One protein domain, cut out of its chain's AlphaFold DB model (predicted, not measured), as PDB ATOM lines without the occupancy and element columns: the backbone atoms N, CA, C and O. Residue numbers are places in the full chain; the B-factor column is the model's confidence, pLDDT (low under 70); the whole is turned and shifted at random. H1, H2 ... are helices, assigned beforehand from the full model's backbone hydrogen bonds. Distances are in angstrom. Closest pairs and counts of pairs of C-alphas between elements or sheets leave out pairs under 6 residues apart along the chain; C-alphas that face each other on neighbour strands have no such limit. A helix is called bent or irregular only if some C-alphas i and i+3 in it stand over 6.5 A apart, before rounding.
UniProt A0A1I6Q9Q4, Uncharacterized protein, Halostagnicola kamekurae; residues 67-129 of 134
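Overview. This is residues 67 to 129 of the 134 residues of an uncharacterized protein of Halostagnicola kamekurae (UniProt A0A1I6Q9Q4). The model is an uneven hook: one long helix, H2, makes the longest axis, and a shorter helix, H1, folds back along its beginning after a tight turn. The two are near each other with no pair of C-alphas within 8 A, and residues 96 to 129, of which 96 to 127 belong to H2, stick out alone beyond the hook. The printed part has 63 residues with two named helices, H1 then H2, and no named strand; the class is all helix. The whole is extended, with a radius of gyration of the C-alphas of 20.9 A and spans of 68 by 22 by 10 A.

Arrangement. Look first at H2, residues 87 to 127, whose N-to-C direction has a z component of 0.98. Then look at H1, residues 67 to 82, where that component is -0.80. The two helices are near each other, with 5 pairs of C-alphas within 10 A but no pair within 8 A. Residues 73 to 78 of H1 stand free, and residues 81 to 87 stand free too. In H2 every O i to N i+4 pair is within hydrogen-bond range; in H1 9 of 12 are.

Along the chain. Find C-alpha 87 at (-22.384, -4.070, -37.500); from there H2 runs 60.4 A to C-alpha 127 at (-29.903, 5.226, 21.745). H1 begins at C-alpha 67, at (-40.342, 6.002, -22.523), and measures 24.0 A to C-alpha 82. It is neither bent nor irregular, but only just: C-alphas 67 and 70 are 6.0 A apart.

Size, cuts and confidence. The two C-alphas farthest apart are those of Gly 84 and Gly 129, at 68.3 A. The printed part has no cut, and the link from H1 to H2, 4 residues, is tight. The mean pLDDT of the printed part is 70.8; look for values under 70 at residues 67 to 91 and residue 129.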
ATOM      1  N   LYS A  67     -40.711   5.443 -21.200       38.16
ATOM      2  CA  LYS A  67     -40.342   6.002 -22.523       38.16
ATOM      3  C   LYS A  67     -39.148   5.289 -23.173       38.16
ATOM      4  O   LYS A  67     -39.028   5.314 -24.389       38.16
ATOM      5  N   GLY A  68     -38.293   4.632 -22.385       46.03
ATOM      6  CA  GLY A  68     -37.142   3.886 -22.914       46.03
ATOM      7  C   GLY A  68     -37.486   2.487 -23.432       46.03
ATOM      8  O   GLY A  68     -36.869   2.021 -24.380       46.03
ATOM      9  N   TYR A  69     -38.488   1.830 -22.844       46.03
ATOM     10  CA  TYR A  69     -38.787   0.422 -23.129       46.03
ATOM     11  C   TYR A  69     -39.642   0.229 -24.387       46.03
ATOM     12  O   TYR A  69     -39.427  -0.730 -25.117       46.03
ATOM     13  N   VAL A  70     -40.554   1.160 -24.689       44.97
ATOM     14  CA  VAL A  70     -41.361   1.108 -25.924       44.97
ATOM     15  C   VAL A  70     -40.497   1.382 -27.156       44.97
ATOM     16  O   VAL A  70     -40.625   0.695 -28.162       44.97
ATOM     17  N   LEU A  71     -39.561   2.335 -27.063       48.00
ATOM     18  CA  LEU A  71     -38.578   2.565 -28.123       48.00
ATOM     19  C   LEU A  71     -37.652   1.356 -28.281       48.00
ATOM     20  O   LEU A  71     -37.470   0.899 -29.400       48.00
ATOM     21  N   ALA A  72     -37.134   0.790 -27.186       52.25
ATOM     22  CA  ALA A  72     -36.294  -0.405 -27.251       52.25
ATOM     23  C   ALA A  72     -37.010  -1.591 -27.927       52.25
ATOM     24  O   ALA A  72     -36.428  -2.215 -28.805       52.25
ATOM     25  N   PHE A  73     -38.277  -1.852 -27.586       50.41
ATOM     26  CA  PHE A  73     -39.056  -2.948 -28.169       50.41
ATOM     27  C   PHE A  73     -39.303  -2.765 -29.677       50.41
ATOM     28  O   PHE A  73     -39.057  -3.685 -30.455       50.41
ATOM     29  N   THR A  74     -39.702  -1.566 -30.115       54.97
ATOM     30  CA  THR A  74     -39.916  -1.270 -31.545       54.97
ATOM     31  C   THR A  74     -38.609  -1.317 -32.345       54.97
ATOM     32  O   THR A  74     -38.580  -1.820 -33.469       54.97
ATOM     33  N   ILE A  75     -37.507  -0.842 -31.757       57.09
ATOM     34  CA  ILE A  75     -36.183  -0.859 -32.385       57.09
ATOM     35  C   ILE A  75     -35.673  -2.306 -32.526       57.09
ATOM     36  O   ILE A  75     -35.172  -2.663 -33.589       57.09
ATOM     37  N   SER A  76     -35.885  -3.170 -31.524       56.31
ATOM     38  CA  SER A  76     -35.547  -4.599 -31.606       56.31
ATOM     39  C   SER A  76     -36.254  -5.307 -32.767       56.31
ATOM     40  O   SER A  76     -35.607  -6.049 -33.494       56.31
ATOM     41  N   THR A  77     -37.540  -5.026 -33.016       55.94
ATOM     42  CA  THR A  77     -38.284  -5.679 -34.115       55.94
ATOM     43  C   THR A  77     -37.873  -5.226 -35.518       55.94
ATOM     44  O   THR A  77     -38.057  -5.976 -36.470       55.94
ATOM     45  N   MET A  78     -37.305  -4.021 -35.667       54.44
ATOM     46  CA  MET A  78     -36.824  -3.532 -36.967       54.44
ATOM     47  C   MET A  78     -35.349  -3.868 -37.233       54.44
ATOM     48  O   MET A  78     -34.972  -4.056 -38.387       54.44
ATOM     49  N   ILE A  79     -34.514  -3.979 -36.193       55.00
ATOM     50  CA  ILE A  79     -33.093  -4.355 -36.335       55.00
ATOM     51  C   ILE A  79     -32.934  -5.838 -36.683       55.00
ATOM     52  O   ILE A  79     -31.996  -6.190 -37.397       55.00
ATOM     53  N   GLU A  80     -33.874  -6.685 -36.256       54.47
ATOM     54  CA  GLU A  80     -33.905  -8.111 -36.599       54.47
ATOM     55  C   GLU A  80     -33.981  -8.341 -38.126       54.47
ATOM     56  O   GLU A  80     -33.523  -9.356 -38.631       54.47
ATOM     57  N   SER A  81     -34.492  -7.371 -38.897       52.41
ATOM     58  CA  SER A  81     -34.545  -7.463 -40.363       52.41
ATOM     59  C   SER A  81     -33.229  -7.073 -41.067       52.41
ATOM     60  O   SER A  81     -33.152  -7.172 -42.292       52.41
ATOM     61  N   LEU A  82     -32.203  -6.619 -40.332       53.81
ATOM     62  CA  LEU A  82     -30.882  -6.211 -40.850       53.81
ATOM     63  C   LEU A  82     -29.743  -7.160 -40.397       53.81
ATOM     64  O   LEU A  82     -28.557  -6.828 -40.512       53.81
ATOM     65  N   THR A  83     -30.079  -8.348 -39.882       55.00
ATOM     66  CA  THR A  83     -29.175  -9.322 -39.238       55.00
ATOM     67  C   THR A  83     -28.280 -10.106 -40.205       55.00
ATOM     68  O   THR A  83     -28.360 -11.328 -40.286       55.00
ATOM     69  N   GLY A  84     -27.409  -9.420 -40.947       52.62
ATOM     70  CA  GLY A  84     -26.445 -10.077 -41.845       52.62
ATOM     71  C   GLY A  84     -24.999  -9.581 -41.767       52.62
ATOM     72  O   GLY A  84     -24.151 -10.124 -42.465       52.62
ATOM     73  N   SER A  85     -24.683  -8.553 -40.968       57.72
ATOM     74  CA  SER A  85     -23.411  -7.819 -41.098       57.72
ATOM     75  C   SER A  85     -22.713  -7.560 -39.748       57.72
ATOM     76  O   SER A  85     -23.406  -7.320 -38.757       57.72
ATOM     77  N   PRO A  86     -21.359  -7.551 -39.675       58.81
ATOM     78  CA  PRO A  86     -20.535  -7.309 -38.467       58.81
ATOM     79  C   PRO A  86     -20.872  -6.045 -37.655       58.81
ATOM     80  O   PRO A  86     -20.430  -5.893 -36.516       58.81
ATOM     81  N   VAL A  87     -21.714  -5.170 -38.200       59.66
ATOM     82  CA  VAL A  87     -22.384  -4.070 -37.500       59.66
ATOM     83  C   VAL A  87     -23.137  -4.546 -36.242       59.66
ATOM     84  O   VAL A  87     -23.173  -3.818 -35.250       59.66
ATOM     85  N   LEU A  88     -23.668  -5.778 -36.216       52.84
ATOM     86  CA  LEU A  88     -24.374  -6.310 -35.043       52.84
ATOM     87  C   LEU A  88     -23.487  -6.532 -33.818       52.84
ATOM     88  O   LEU A  88     -23.977  -6.349 -32.704       52.84
ATOM     89  N   LEU A  89     -22.199  -6.859 -33.972       59.53
ATOM     90  CA  LEU A  89     -21.315  -6.985 -32.806       59.53
ATOM     91  C   LEU A  89     -21.128  -5.628 -32.115       59.53
ATOM     92  O   LEU A  89     -21.239  -5.535 -30.893       59.53
ATOM     93  N   GLY A  90     -20.907  -4.569 -32.899       65.75
ATOM     94  CA  GLY A  90     -20.787  -3.207 -32.376       65.75
ATOM     95  C   GLY A  90     -22.083  -2.716 -31.728       65.75
ATOM     96  O   GLY A  90     -22.056  -2.150 -30.634       65.75
ATOM     97  N   LEU A  91     -23.229  -2.993 -32.359       61.59
ATOM     98  CA  LEU A  91     -24.537  -2.597 -31.836       61.59
ATOM     99  C   LEU A  91     -24.891  -3.336 -30.533       61.59
ATOM    100  O   LEU A  91     -25.414  -2.727 -29.602       61.59
ATOM    101  N   THR A  92     -24.544  -4.623 -30.436       70.69
ATOM    102  CA  THR A  92     -24.765  -5.440 -29.232       70.69
ATOM    103  C   THR A  92     -23.893  -4.968 -28.071       70.69
ATOM    104  O   THR A  92     -24.372  -4.868 -26.942       70.69
ATOM    105  N   LEU A  93     -22.634  -4.606 -28.341       71.81
ATOM    106  CA  LEU A  93     -21.734  -4.050 -27.328       71.81
ATOM    107  C   LEU A  93     -22.275  -2.726 -26.768       71.81
ATOM    108  O   LEU A  93     -22.309  -2.525 -25.553       71.81
ATOM    109  N   LEU A  94     -22.752  -1.842 -27.650       71.06
ATOM    110  CA  LEU A  94     -23.314  -0.549 -27.263       71.06
ATOM    111  C   LEU A  94     -24.630  -0.706 -26.483       71.06
ATOM    112  O   LEU A  94     -24.838  -0.026 -25.475       71.06
ATOM    113  N   ALA A  95     -25.490  -1.639 -26.901       71.31
ATOM    114  CA  ALA A  95     -26.718  -1.976 -26.187       71.31
ATOM    115  C   ALA A  95     -26.432  -2.577 -24.798       71.31
ATOM    116  O   ALA A  95     -27.058  -2.181 -23.812       71.31
ATOM    117  N   GLY A  96     -25.441  -3.468 -24.687       77.44
ATOM    118  CA  GLY A  96     -25.022  -4.060 -23.416       77.44
ATOM    119  C   GLY A  96     -24.515  -3.016 -22.419       77.44
ATOM    120  O   GLY A  96     -24.921  -3.018 -21.256       77.44
ATOM    121  N   LEU A  97     -23.703  -2.062 -22.878       70.56
ATOM    122  CA  LEU A  97     -23.143  -1.002 -22.032       70.56
ATOM    123  C   LEU A  97     -24.245  -0.118 -21.415       70.56
ATOM    124  O   LEU A  97     -24.191   0.221 -20.231       70.56
ATOM    125  N   MET A  98     -25.301   0.180 -22.177       73.44
ATOM    126  CA  MET A  98     -26.461   0.925 -21.674       73.44
ATOM    127  C   MET A  98     -27.201   0.173 -20.561       73.44
ATOM    128  O   MET A  98     -27.554   0.771 -19.541       73.44
ATOM    129  N   VAL A  99     -27.395  -1.141 -20.714       83.62
ATOM    130  CA  VAL A  99     -28.039  -1.978 -19.690       83.62
ATOM    131  C   VAL A  99     -27.198  -2.030 -18.414       83.62
ATOM    132  O   VAL A  99     -27.751  -1.887 -17.322       83.62
ATOM    133  N   VAL A 100     -25.871  -2.147 -18.531       89.38
ATOM    134  CA  VAL A 100     -24.951  -2.157 -17.381       89.38
ATOM    135  C   VAL A 100     -25.071  -0.869 -16.567       89.38
ATOM    136  O   VAL A 100     -25.228  -0.922 -15.348       89.38
ATOM    137  N   ILE A 101     -25.083   0.295 -17.220       88.88
ATOM    138  CA  ILE A 101     -25.221   1.585 -16.525       88.88
ATOM    139  C   ILE A 101     -26.565   1.669 -15.790       88.88
ATOM    140  O   ILE A 101     -26.631   2.144 -14.652       88.88
ATOM    141  N   VAL A 102     -27.651   1.207 -16.416       84.81
ATOM    142  CA  VAL A 102     -28.980   1.198 -15.789       84.81
ATOM    143  C   VAL A 102     -29.010   0.257 -14.585       84.81
ATOM    144  O   VAL A 102     -29.488   0.659 -13.523       84.81
ATOM    145  N   ALA A 103     -28.441  -0.943 -14.708       85.44
ATOM    146  CA  ALA A 103     -28.336  -1.906 -13.616       85.44
ATOM    147  C   ALA A 103     -27.550  -1.330 -12.425       85.44
ATOM    148  O   ALA A 103     -28.031  -1.359 -11.291       85.44
ATOM    149  N   VAL A 104     -26.395  -0.707 -12.689       93.81
ATOM    150  CA  VAL A 104     -25.563  -0.058 -11.663       93.81
ATOM    151  C   VAL A 104     -26.326   1.068 -10.964       93.81
ATOM    152  O   VAL A 104     -26.338   1.144  -9.735       93.81
ATOM    153  N   LYS A 105     -27.035   1.920 -11.713       85.62
ATOM    154  CA  LYS A 105     -27.831   3.012 -11.126       85.62
ATOM    155  C   LYS A 105     -28.937   2.498 -10.209       85.62
ATOM    156  O   LYS A 105     -29.211   3.128  -9.188       85.62
ATOM    157  N   ILE A 106     -29.577   1.384 -10.560       88.00
ATOM    158  CA  ILE A 106     -30.616   0.769  -9.726       88.00
ATOM    159  C   ILE A 106     -29.995   0.198  -8.448       88.00
ATOM    160  O   ILE A 106     -30.506   0.470  -7.361       88.00
ATOM    161  N   ALA A 107     -28.870  -0.511  -8.566       83.19
ATOM    162  CA  ALA A 107     -28.153  -1.079  -7.428       83.19
ATOM    163  C   ALA A 107     -27.724  -0.000  -6.420       83.19
ATOM    164  O   ALA A 107     -28.028  -0.111  -5.233       83.19
ATOM    165  N   ILE A 108     -27.113   1.094  -6.895       90.56
ATOM    166  CA  ILE A 108     -26.697   2.214  -6.035       90.56
ATOM    167  C   ILE A 108     -27.909   2.837  -5.341       90.56
ATOM    168  O   ILE A 108     -27.890   3.089  -4.139       90.56
ATOM    169  N   LYS A 109     -28.997   3.072  -6.078       79.31
ATOM    170  CA  LYS A 109     -30.190   3.719  -5.523       79.31
ATOM    171  C   LYS A 109     -30.853   2.873  -4.434       79.31
ATOM    172  O   LYS A 109     -31.375   3.433  -3.467       79.31
ATOM    173  N   LEU A 110     -30.819   1.548  -4.583       87.94
ATOM    174  CA  LEU A 110     -31.292   0.614  -3.567       87.94
ATOM    175  C   LEU A 110     -30.359   0.615  -2.349       87.94
ATOM    176  O   LEU A 110     -30.835   0.779  -1.229       87.94
ATOM    177  N   ALA A 111     -29.045   0.537  -2.572       85.31
ATOM    178  CA  ALA A 111     -28.039   0.547  -1.513       85.31
ATOM    179  C   ALA A 111     -28.095   1.822  -0.663       85.31
ATOM    180  O   ALA A 111     -28.031   1.742   0.557       85.31
ATOM    181  N   VAL A 112     -28.288   2.994  -1.276       91.81
ATOM    182  CA  VAL A 112     -28.385   4.264  -0.538       91.81
ATOM    183  C   VAL A 112     -29.653   4.318   0.314       91.81
ATOM    184  O   VAL A 112     -29.587   4.694   1.482       91.81
ATOM    185  N   ARG A 113     -30.811   3.912  -0.228       83.25
ATOM    186  CA  ARG A 113     -32.056   3.876   0.559       83.25
ATOM    187  C   ARG A 113     -31.953   2.911   1.734       83.25
ATOM    188  O   ARG A 113     -32.312   3.281   2.846       83.25
ATOM    189  N   VAL A 114     -31.464   1.699   1.486       85.69
ATOM    190  CA  VAL A 114     -31.330   0.672   2.525       85.69
ATOM    191  C   VAL A 114     -30.244   1.057   3.533       85.69
ATOM    192  O   VAL A 114     -30.454   0.896   4.728       85.69
ATOM    193  N   GLY A 115     -29.133   1.641   3.084       86.50
ATOM    194  CA  GLY A 115     -28.023   2.068   3.935       86.50
ATOM    195  C   GLY A 115     -28.406   3.180   4.910       86.50
ATOM    196  O   GLY A 115     -28.076   3.092   6.089       86.50
ATOM    197  N   ILE A 116     -29.162   4.188   4.460       87.50
ATOM    198  CA  ILE A 116     -29.660   5.250   5.350       87.50
ATOM    199  C   ILE A 116     -30.628   4.671   6.386       87.50
ATOM    200  O   ILE A 116     -30.504   4.965   7.571       87.50
ATOM    201  N   VAL A 117     -31.569   3.820   5.964       89.38
ATOM    202  CA  VAL A 117     -32.523   3.183   6.886       89.38
ATOM    203  C   VAL A 117     -31.792   2.308   7.909       89.38
ATOM    204  O   VAL A 117     -32.089   2.394   9.096       89.38
ATOM    205  N   ALA A 118     -30.790   1.537   7.485       85.56
ATOM    206  CA  ALA A 118     -29.968   0.726   8.379       85.56
ATOM    207  C   ALA A 118     -29.185   1.582   9.387       85.56
ATOM    208  O   ALA A 118     -29.157   1.250  10.569       85.56
ATOM    209  N   ALA A 119     -28.607   2.705   8.951       87.06
ATOM    210  CA  ALA A 119     -27.912   3.635   9.838       87.06
ATOM    211  C   ALA A 119     -28.859   4.248  10.882       87.06
ATOM    212  O   ALA A 119     -28.503   4.335  12.055       87.06
ATOM    213  N   ILE A 120     -30.079   4.614  10.478       88.50
ATOM    214  CA  ILE A 120     -31.103   5.136  11.393       88.50
ATOM    215  C   ILE A 120     -31.521   4.065  12.402       88.50
ATOM    216  O   ILE A 120     -31.602   4.358  13.590       88.50
ATOM    217  N   ILE A 121     -31.760   2.829  11.956       86.94
ATOM    218  CA  ILE A 121     -32.138   1.721  12.845       86.94
ATOM    219  C   ILE A 121     -31.012   1.426  13.836       86.94
ATOM    220  O   ILE A 121     -31.277   1.277  15.022       86.94
ATOM    221  N   LEU A 122     -29.762   1.388  13.373       83.31
ATOM    222  CA  LEU A 122     -28.611   1.152  14.238       83.31
ATOM    223  C   LEU A 122     -28.443   2.277  15.265       83.31
ATOM    224  O   LEU A 122     -28.221   1.997  16.438       83.31
ATOM    225  N   ALA A 123     -28.613   3.534  14.852       82.12
ATOM    226  CA  ALA A 123     -28.592   4.677  15.758       82.12
ATOM    227  C   ALA A 123     -29.743   4.626  16.774       82.12
ATOM    228  O   ALA A 123     -29.514   4.851  17.957       82.12
ATOM    229  N   ALA A 124     -30.957   4.280  16.341       79.69
ATOM    230  CA  ALA A 124     -32.115   4.129  17.219       79.69
ATOM    231  C   ALA A 124     -31.934   2.974  18.216       79.69
ATOM    232  O   ALA A 124     -32.287   3.100  19.383       79.69
ATOM    233  N   TYR A 125     -31.344   1.860  17.780       80.56
ATOM    234  CA  TYR A 125     -31.035   0.724  18.645       80.56
ATOM    235  C   TYR A 125     -29.911   1.052  19.641       80.56
ATOM    236  O   TYR A 125     -29.948   0.618  20.791       80.56
ATOM    237  N   TYR A 126     -28.941   1.869  19.216       75.88
ATOM    238  CA  TYR A 126     -27.873   2.382  20.070       75.88
ATOM    239  C   TYR A 126     -28.404   3.349  21.141       75.88
ATOM    240  O   TYR A 126     -28.040   3.227  22.308       75.88
ATOM    241  N   THR A 127     -29.308   4.272  20.789       75.44
ATOM    242  CA  THR A 127     -29.903   5.226  21.745       75.44
ATOM    243  C   THR A 127     -30.970   4.605  22.641       75.44
ATOM    244  O   THR A 127     -31.136   5.053  23.773       75.44
ATOM    245  N   ALA A 128     -31.649   3.547  22.191       75.94
ATOM    246  CA  ALA A 128     -32.600   2.781  22.999       75.94
ATOM    247  C   ALA A 128     -31.938   1.984  24.144       75.94
ATOM    248  O   ALA A 128     -32.628   1.268  24.863       75.94
ATOM    249  N   GLY A 129     -30.612   2.073  24.320       58.75
ATOM    250  CA  GLY A 129     -29.888   1.422  25.416       58.75
ATOM    251  C   GLY A 129     -29.789  -0.099  25.282       58.75
ATOM    252  O   GLY A 129     -29.233  -0.761  26.153       58.75
TER     253      GLY A 129